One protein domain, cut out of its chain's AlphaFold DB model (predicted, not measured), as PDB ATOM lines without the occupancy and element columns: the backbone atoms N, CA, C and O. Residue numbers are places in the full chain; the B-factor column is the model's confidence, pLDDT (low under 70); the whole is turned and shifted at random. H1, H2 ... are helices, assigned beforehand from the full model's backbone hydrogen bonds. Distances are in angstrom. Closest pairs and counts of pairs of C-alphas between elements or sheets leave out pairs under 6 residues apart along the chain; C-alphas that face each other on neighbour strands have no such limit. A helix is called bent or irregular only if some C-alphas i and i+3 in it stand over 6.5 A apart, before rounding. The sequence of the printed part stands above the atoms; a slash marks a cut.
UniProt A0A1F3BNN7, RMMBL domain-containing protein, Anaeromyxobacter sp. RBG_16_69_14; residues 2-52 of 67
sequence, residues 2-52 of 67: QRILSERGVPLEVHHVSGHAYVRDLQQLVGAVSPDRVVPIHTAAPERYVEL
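Overview. This is residues 2 to 52 of the 67 residues of the protein "RMMBL domain-containing protein" of Anaeromyxobacter sp. RBG_16_69_14 (UniProt A0A1F3BNN7). An open, drawn-out chain: a short helix, H1, sits at the far end of a long outstretched arm, residues 8 to 22, and at the other end of the arm H2 and the chain after it make a loose hook, in which residues 34 to 45 turn back and bring H3 to a place across a gap from H2. No two helices are in contact, and the arm makes much of the length. The printed part has 51 residues with three named helices, H1, H2 and H3 in that order along the chain, and no named strand; the class is all helix, though under half of the residues, 23 of 51, are in named elements. The whole is extended, with a radius of gyration of the C-alphas of 18.3 A, and the C-alphas span 56 by 21 by 16 A.

Arrangement. H1, residues 2 to 7, comes first and touches no helix. Residues 3 to 9, of which 3 to 7 belong to H1, stand free. A long link of 15 residues, 8 to 22, runs from H1 to H2, residues 23 to 33, and in it residues 13 to 20 stand free. H1 and H2 are apart. Residues 31 to 37, of which 31 to 33 belong to H2, stand free as well. A long link of 12 residues, 34 to 45, runs from H2 to H3, residues 46 to 51, and residues 41 to 47, of which 46 and 47 belong to H3, stand free. H2 and H3 are apart, and so are H1 and H3. In H1 and H2 every O i to N i+4 pair is within hydrogen-bond range; in H3 0 of 2 such pairs are, beside 2 of 3 O i to N i+3 pairs.

Along the chain. H1 runs from Gln 2, with its C-alpha at (154.030, 200.832, 201.602), to Glu 7, 8.7 A from first to last C-alpha. H2, the longest helix with 11 residues, runs from Val 23, with its C-alpha at (172.652, 179.226, 195.643), to Val 33, over 15.2 A. H3 runs from Pro 46 to Glu 51, whose C-alpha is at (182.822, 183.031, 192.850), over 10.3 A. H3 is neither bent nor irregular, but only just: C-alphas 47 and 50 are 6.4 A apart.

Size, cuts and confidence. The two C-alphas farthest apart are those of Arg 8 and Asp 36, at 56.0 A, and the C-alphas of Gln 2 and Leu 52, the first and last printed, are 34.1 A apart. The printed part has no cut, and both links are long. The C-alphas of residues 8 to 22 lie 6 to 32 A from the mean of the C-alphas, and those of residues 34 to 45 lie 9 to 24 A from it. The mean pLDDT of the printed part is 95.9, and no printed residue is under 70.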
ATOM      1  N   GLN A   2     153.712 200.719 200.159       90.38
ATOM      2  CA  GLN A   2     154.030 200.832 201.602       90.38
ATOM      3  C   GLN A   2     153.633 202.178 202.229       90.38
ATOM      4  O   GLN A   2     152.897 202.202 203.206       90.38
ATOM      5  N   ARG A   3     154.033 203.289 201.600       94.31
ATOM      6  CA  ARG A   3     153.685 204.649 202.038       94.31
ATOM      7  C   ARG A   3     152.175 204.889 202.193       94.31
ATOM      8  O   ARG A   3     151.742 205.505 203.155       94.31
ATOM      9  N   ILE A   4     151.374 204.387 201.254       97.00
ATOM     10  CA  ILE A   4     149.917 204.594 201.250       97.00
ATOM     11  C   ILE A   4     149.259 203.793 202.380       97.00
ATOM     12  O   ILE A   4     148.314 204.269 203.001       97.00
ATOM     13  N   LEU A   5     149.766 202.586 202.656       97.00
ATOM     14  CA  LEU A   5     149.283 201.745 203.753       97.00
ATOM     15  C   LEU A   5     149.621 202.369 205.113       97.00
ATOM     16  O   LEU A   5     148.739 202.489 205.963       97.00
ATOM     17  N   SER A   6     150.855 202.864 205.284       95.94
ATOM     18  CA  SER A   6     151.292 203.506 206.529       95.94
ATOM     19  C   SER A   6     150.535 204.800 206.828       95.94
ATOM     20  O   SER A   6     150.094 204.996 207.956       95.94
ATOM     21  N   GLU A   7     150.323 205.660 205.824       97.69
ATOM     22  CA  GLU A   7     149.562 206.915 205.978       97.69
ATOM     23  C   GLU A   7     148.096 206.672 206.393       97.69
ATOM     24  O   GLU A   7     147.444 207.575 206.910       97.69
ATOM     25  N   ARG A   8     147.576 205.453 206.195       96.94
ATOM     26  CA  ARG A   8     146.203 205.054 206.542       96.94
ATOM     27  C   ARG A   8     146.115 204.113 207.745       96.94
ATOM     28  O   ARG A   8     145.036 203.595 208.018       96.94
ATOM     29  N   GLY A   9     147.224 203.879 208.448       97.25
ATOM     30  CA  GLY A   9     147.259 203.003 209.621       97.25
ATOM     31  C   GLY A   9     146.994 201.524 209.316       97.25
ATOM     32  O   GLY A   9     146.585 200.789 210.211       97.25
ATOM     33  N   VAL A  10     147.207 201.077 208.072       97.50
ATOM     34  CA  VAL A  10     147.060 199.666 207.686       97.50
ATOM     35  C   VAL A  10     148.424 198.973 207.813       97.50
ATOM     36  O   VAL A  10     149.359 199.371 207.111       97.50
ATOM     37  N   PRO A  11     148.574 197.951 208.678       95.50
ATOM     38  CA  PRO A  11     149.832 197.224 208.812       95.50
ATOM     39  C   PRO A  11     150.129 196.412 207.545       95.50
ATOM     40  O   PRO A  11     149.235 195.803 206.959       95.50
ATOM     41  N   LEU A  12     151.396 196.402 207.122       95.44
ATOM     42  CA  LEU A  12     151.880 195.552 206.036       95.44
ATOM     43  C   LEU A  12     152.749 194.436 206.610       95.44
ATOM     44  O   LEU A  12     153.811 194.706 207.166       95.44
ATOM     45  N   GLU A  13     152.337 193.195 206.379       95.69
ATOM     46  CA  GLU A  13     153.141 192.004 206.637       95.69
ATOM     47  C   GLU A  13     153.651 191.447 205.307       95.69
ATOM     48  O   GLU A  13     152.887 191.243 204.361       95.69
ATOM     49  N   VAL A  14     154.966 191.248 205.204       94.06
ATOM     50  CA  VAL A  14     155.595 190.758 203.975       94.06
ATOM     51  C   VAL A  14     155.892 189.274 204.122       94.06
ATOM     52  O   VAL A  14     156.809 188.881 204.838       94.06
ATOM     53  N   HIS A  15     155.157 188.457 203.374       95.25
ATOM     54  CA  HIS A  15     155.480 187.053 203.150       95.25
ATOM     55  C   HIS A  15     155.977 186.896 201.716       95.25
ATOM     56  O   HIS A  15     155.238 187.143 200.765       95.25
ATOM     57  N   HIS A  16     157.243 186.518 201.555       94.00
ATOM     58  CA  HIS A  16     157.856 186.319 200.247       94.00
ATOM     59  C   HIS A  16     158.483 184.932 200.164       94.00
ATOM     60  O   HIS A  16     159.217 184.518 201.059       94.00
ATOM     61  N   VAL A  17     158.220 184.249 199.055       94.06
ATOM     62  CA  VAL A  17     158.881 183.004 198.676       94.06
ATOM     63  C   VAL A  17     159.362 183.173 197.240       94.06
ATOM     64  O   VAL A  17     158.611 183.639 196.381       94.06
ATOM     65  N   SER A  18     160.623 182.829 196.995       93.00
ATOM     66  CA  SER A  18     161.217 182.860 195.659       93.00
ATOM     67  C   SER A  18     160.726 181.671 194.833       93.00
ATOM     68  O   SER A  18     160.621 180.560 195.348       93.00
ATOM     69  N   GLY A  19     160.478 181.889 193.540       95.31
ATOM     70  CA  GLY A  19     160.274 180.805 192.569       95.31
ATOM     71  C   GLY A  19     161.579 180.216 192.014       95.31
ATOM     72  O   GLY A  19     161.546 179.194 191.339       95.31
ATOM     73  N   HIS A  20     162.724 180.853 192.281       96.56
ATOM     74  CA  HIS A  20     164.045 180.405 191.835       96.56
ATOM     75  C   HIS A  20     164.791 179.652 192.938       96.56
ATOM     76  O   HIS A  20     164.685 180.007 194.116       96.56
ATOM     77  N   ALA A  21     165.586 178.661 192.527       96.06
ATOM     78  CA  ALA A  21     166.468 177.898 193.403       96.06
ATOM     79  C   ALA A  21     167.498 178.800 194.100       96.06
ATOM     80  O   ALA A  21     168.052 179.723 193.496       96.06
ATOM     81  N   TYR A  22     167.782 178.511 195.370       95.88
ATOM     82  CA  TYR A  22     168.818 179.215 196.118       95.88
ATOM     83  C   TYR A  22     170.213 178.737 195.698       95.88
ATOM     84  O   TYR A  22     170.382 177.633 195.183       95.88
ATOM     85  N   VAL A  23     171.246 179.540 195.981       96.56
ATOM     86  CA  VAL A  23     172.652 179.226 195.643       96.56
ATOM     87  C   VAL A  23     173.061 177.828 196.113       96.56
ATOM     88  O   VAL A  23     173.671 177.080 195.357       96.56
ATOM     89  N   ARG A  24     172.668 177.441 197.332       97.62
ATOM     90  CA  ARG A  24     172.947 176.113 197.894       97.62
ATOM     91  C   ARG A  24     172.361 174.979 197.041       97.62
ATOM     92  O   ARG A  24     172.980 173.925 196.910       97.62
ATOM     93  N   ASP A  25     171.165 175.165 196.498       97.88
ATOM     94  CA  ASP A  25     170.491 174.148 195.687       97.88
ATOM     95  C   ASP A  25     171.128 174.069 194.298       97.88
ATOM     96  O   ASP A  25     171.356 172.977 193.780       97.88
ATOM     97  N   LEU A  26     171.531 175.214 193.741       97.25
ATOM     98  CA  LEU A  26     172.319 175.259 192.509       97.25
ATOM     99  C   LEU A  26     173.686 174.576 192.676       97.25
ATOM    100  O   LEU A  26     174.119 173.858 191.781       97.25
ATOM    101  N   GLN A  27     174.361 174.741 193.818       97.44
ATOM    102  CA  GLN A  27     175.647 174.080 194.087       97.44
ATOM    103  C   GLN A  27     175.491 172.562 194.191       97.44
ATOM    104  O   GLN A  27     176.319 171.821 193.663       97.44
ATOM    105  N   GLN A  28     174.405 172.096 194.813       98.19
ATOM    106  CA  GLN A  28     174.059 170.674 194.834       98.19
ATOM    107  C   GLN A  28     173.789 170.146 193.423       98.19
ATOM    108  O   GLN A  28     174.286 169.077 193.078       98.19
ATOM    109  N   LEU A  29     173.062 170.902 192.597       97.62
ATOM    110  CA  LEU A  29     172.804 170.534 191.206       97.62
ATOM    111  C   LEU A  29     174.106 170.414 190.404       97.62
ATOM    112  O   LEU A  29     174.325 169.395 189.757       97.62
ATOM    113  N   VAL A  30     174.989 171.415 190.480       97.56
ATOM    114  CA  VAL A  30     176.290 171.391 189.790       97.56
ATOM    115  C   VAL A  30     177.139 170.215 190.270       97.56
ATOM    116  O   VAL A  30     177.711 169.513 189.444       97.56
ATOM    117  N   GLY A  31     177.181 169.949 191.578       97.50
ATOM    118  CA  GLY A  31     177.918 168.811 192.131       97.50
ATOM    119  C   GLY A  31     177.359 167.452 191.699       97.50
ATOM    120  O   GLY A  31     178.129 166.541 191.414       97.50
ATOM    121  N   ALA A  32     176.034 167.315 191.617       98.31
ATOM    122  CA  ALA A  32     175.381 166.073 191.202       98.31
ATOM    123  C   ALA A  32     175.522 165.802 189.697       98.31
ATOM    124  O   ALA A  32     175.676 164.652 189.294       98.31
ATOM    125  N   VAL A  33     175.466 166.849 188.870       98.06
ATOM    126  CA  VAL A  33     175.639 166.742 187.413       98.06
ATOM    127  C   VAL A  33     177.115 166.599 187.037       98.06
ATOM    128  O   VAL A  33     177.427 165.915 186.069       98.06
ATOM    129  N   SER A  34     178.017 167.224 187.801       97.19
ATOM    130  CA  SER A  34     179.460 167.289 187.539       97.19
ATOM    131  C   SER A  34     179.806 167.687 186.089       97.19
ATOM    132  O   SER A  34     180.524 166.950 185.411       97.19
ATOM    133  N   PRO A  35     179.292 168.826 185.580       96.69
ATOM    134  CA  PRO A  35     179.503 169.226 184.192       96.69
ATOM    135  C   PRO A  35     180.933 169.727 183.944       96.69
ATOM    136  O   PRO A  35     181.543 170.337 184.822       96.69
ATOM    137  N   ASP A  36     181.417 169.585 182.707       95.50
ATOM    138  CA  ASP A  36     182.699 170.173 182.285       95.50
ATOM    139  C   ASP A  36     182.660 171.711 182.263       95.50
ATOM    140  O   ASP A  36     183.681 172.369 182.462       95.50
ATOM    141  N   ARG A  37     181.482 172.300 182.001       94.81
ATOM    142  CA  ARG A  37     181.265 173.754 181.937       94.81
ATOM    143  C   ARG A  37     179.910 174.137 182.535       94.81
ATOM    144  O   ARG A  37     178.897 173.502 182.253       94.81
ATOM    145  N   VAL A  38     179.880 175.227 183.297       97.00
ATOM    146  CA  VAL A  38     178.669 175.873 183.822       97.00
ATOM    147  C   VAL A  38     178.470 177.200 183.096       97.00
ATOM    148  O   VAL A  38     179.333 178.070 183.160       97.00
ATOM    149  N   VAL A  39     177.327 177.380 182.430       95.81
ATOM    150  CA  VAL A  39     176.990 178.623 181.713       95.81
ATOM    151  C   VAL A  39     175.832 179.325 182.427       95.81
ATOM    152  O   VAL A  39     174.694 178.858 182.335       95.81
ATOM    153  N   PRO A  40     176.081 180.419 183.174       96.25
ATOM    154  CA  PRO A  40     175.026 181.165 183.849       96.25
ATOM    155  C   PRO A  40     174.155 181.898 182.830       96.25
ATOM    156  O   PRO A  40     174.623 182.804 182.143       96.25
ATOM    157  N   ILE A  41     172.878 181.532 182.775       94.31
ATOM    158  CA  ILE A  41     171.850 182.201 181.972       94.31
ATOM    159  C   ILE A  41     170.695 182.642 182.875       94.31
ATOM    160  O   ILE A  41     170.580 182.185 184.012       94.31
ATOM    161  N   HIS A  42     169.830 183.531 182.380       94.56
ATOM    162  CA  HIS A  42     168.658 184.023 183.119       94.56
ATOM    163  C   HIS A  42     169.009 184.637 184.494       94.56
ATOM    164  O   HIS A  42     168.323 184.445 185.498       94.56
ATOM    165  N   THR A  43     170.103 185.396 184.539       93.19
ATOM    166  CA  THR A  43     170.524 186.186 185.697       93.19
ATOM    167  C   THR A  43     171.033 187.544 185.231       93.19
ATOM    168  O   THR A  43     171.637 187.649 184.168       93.19
ATOM    169  N   ALA A  44     170.802 188.586 186.028       93.31
ATOM    170  CA  ALA A  44     171.334 189.921 185.762       93.31
ATOM    171  C   ALA A  44     172.790 190.100 186.236       93.31
ATOM    172  O   ALA A  44     173.371 191.149 185.989       93.31
ATOM    173  N   ALA A  45     173.357 189.106 186.932       94.25
ATOM    174  CA  ALA A  45     174.716 189.159 187.480       94.25
ATOM    175  C   ALA A  45     175.523 187.881 187.164       94.25
ATOM    176  O   ALA A  45     175.979 187.189 188.087       94.25
ATOM    177  N   PRO A  46     175.668 187.496 185.878       94.56
ATOM    178  CA  PRO A  46     176.374 186.274 185.489       94.56
ATOM    179  C   PRO A  46     177.857 186.280 185.894       94.56
ATOM    180  O   PRO A  46     178.443 185.223 186.109       94.56
ATOM    181  N   GLU A  47     178.477 187.452 186.037       94.75
ATOM    182  CA  GLU A  47     179.860 187.635 186.489       94.75
ATOM    183  C   GLU A  47     180.117 187.096 187.895       94.75
ATOM    184  O   GLU A  47     181.197 186.575 188.154       94.75
ATOM    185  N   ARG A  48     179.116 187.123 188.779       95.50
ATOM    186  CA  ARG A  48     179.266 186.654 190.163       95.50
ATOM    187  C   ARG A  48     179.327 185.134 190.284       95.50
ATOM    188  O   ARG A  48     179.731 184.616 191.318       95.50
ATOM    189  N   TYR A  49     178.929 184.397 189.248       96.69
ATOM    190  CA  TYR A  49     178.885 182.935 189.307       96.69
ATOM    191  C   TYR A  49     180.277 182.308 189.404       96.69
ATOM    192  O   TYR A  49     180.399 181.231 189.983       96.69
ATOM    193  N   VAL A  50     181.324 182.987 188.919       96.56
ATOM    194  CA  VAL A  50     182.714 182.510 189.034       96.56
ATOM    195  C   VAL A  50     183.165 182.363 190.493       96.56
ATOM    196  O   VAL A  50     184.028 181.546 190.795       96.56
ATOM    197  N   GLU A  51     182.554 183.114 191.411       97.12
ATOM    198  CA  GLU A  51     182.822 183.031 192.850       97.12
ATOM    199  C   GLU A  51     182.083 181.858 193.516       97.12
ATOM    200  O   GLU A  51     182.405 181.474 194.639       97.12
ATOM    201  N   LEU A  52     181.065 181.302 192.849       96.44
ATOM    202  CA  LEU A  52     180.106 180.364 193.435       96.44
ATOM    203  C   LEU A  52     180.248 178.930 192.911       96.44
ATOM    204  O   LEU A  52     179.872 177.995 193.625       96.44
TER     205      LEU A  52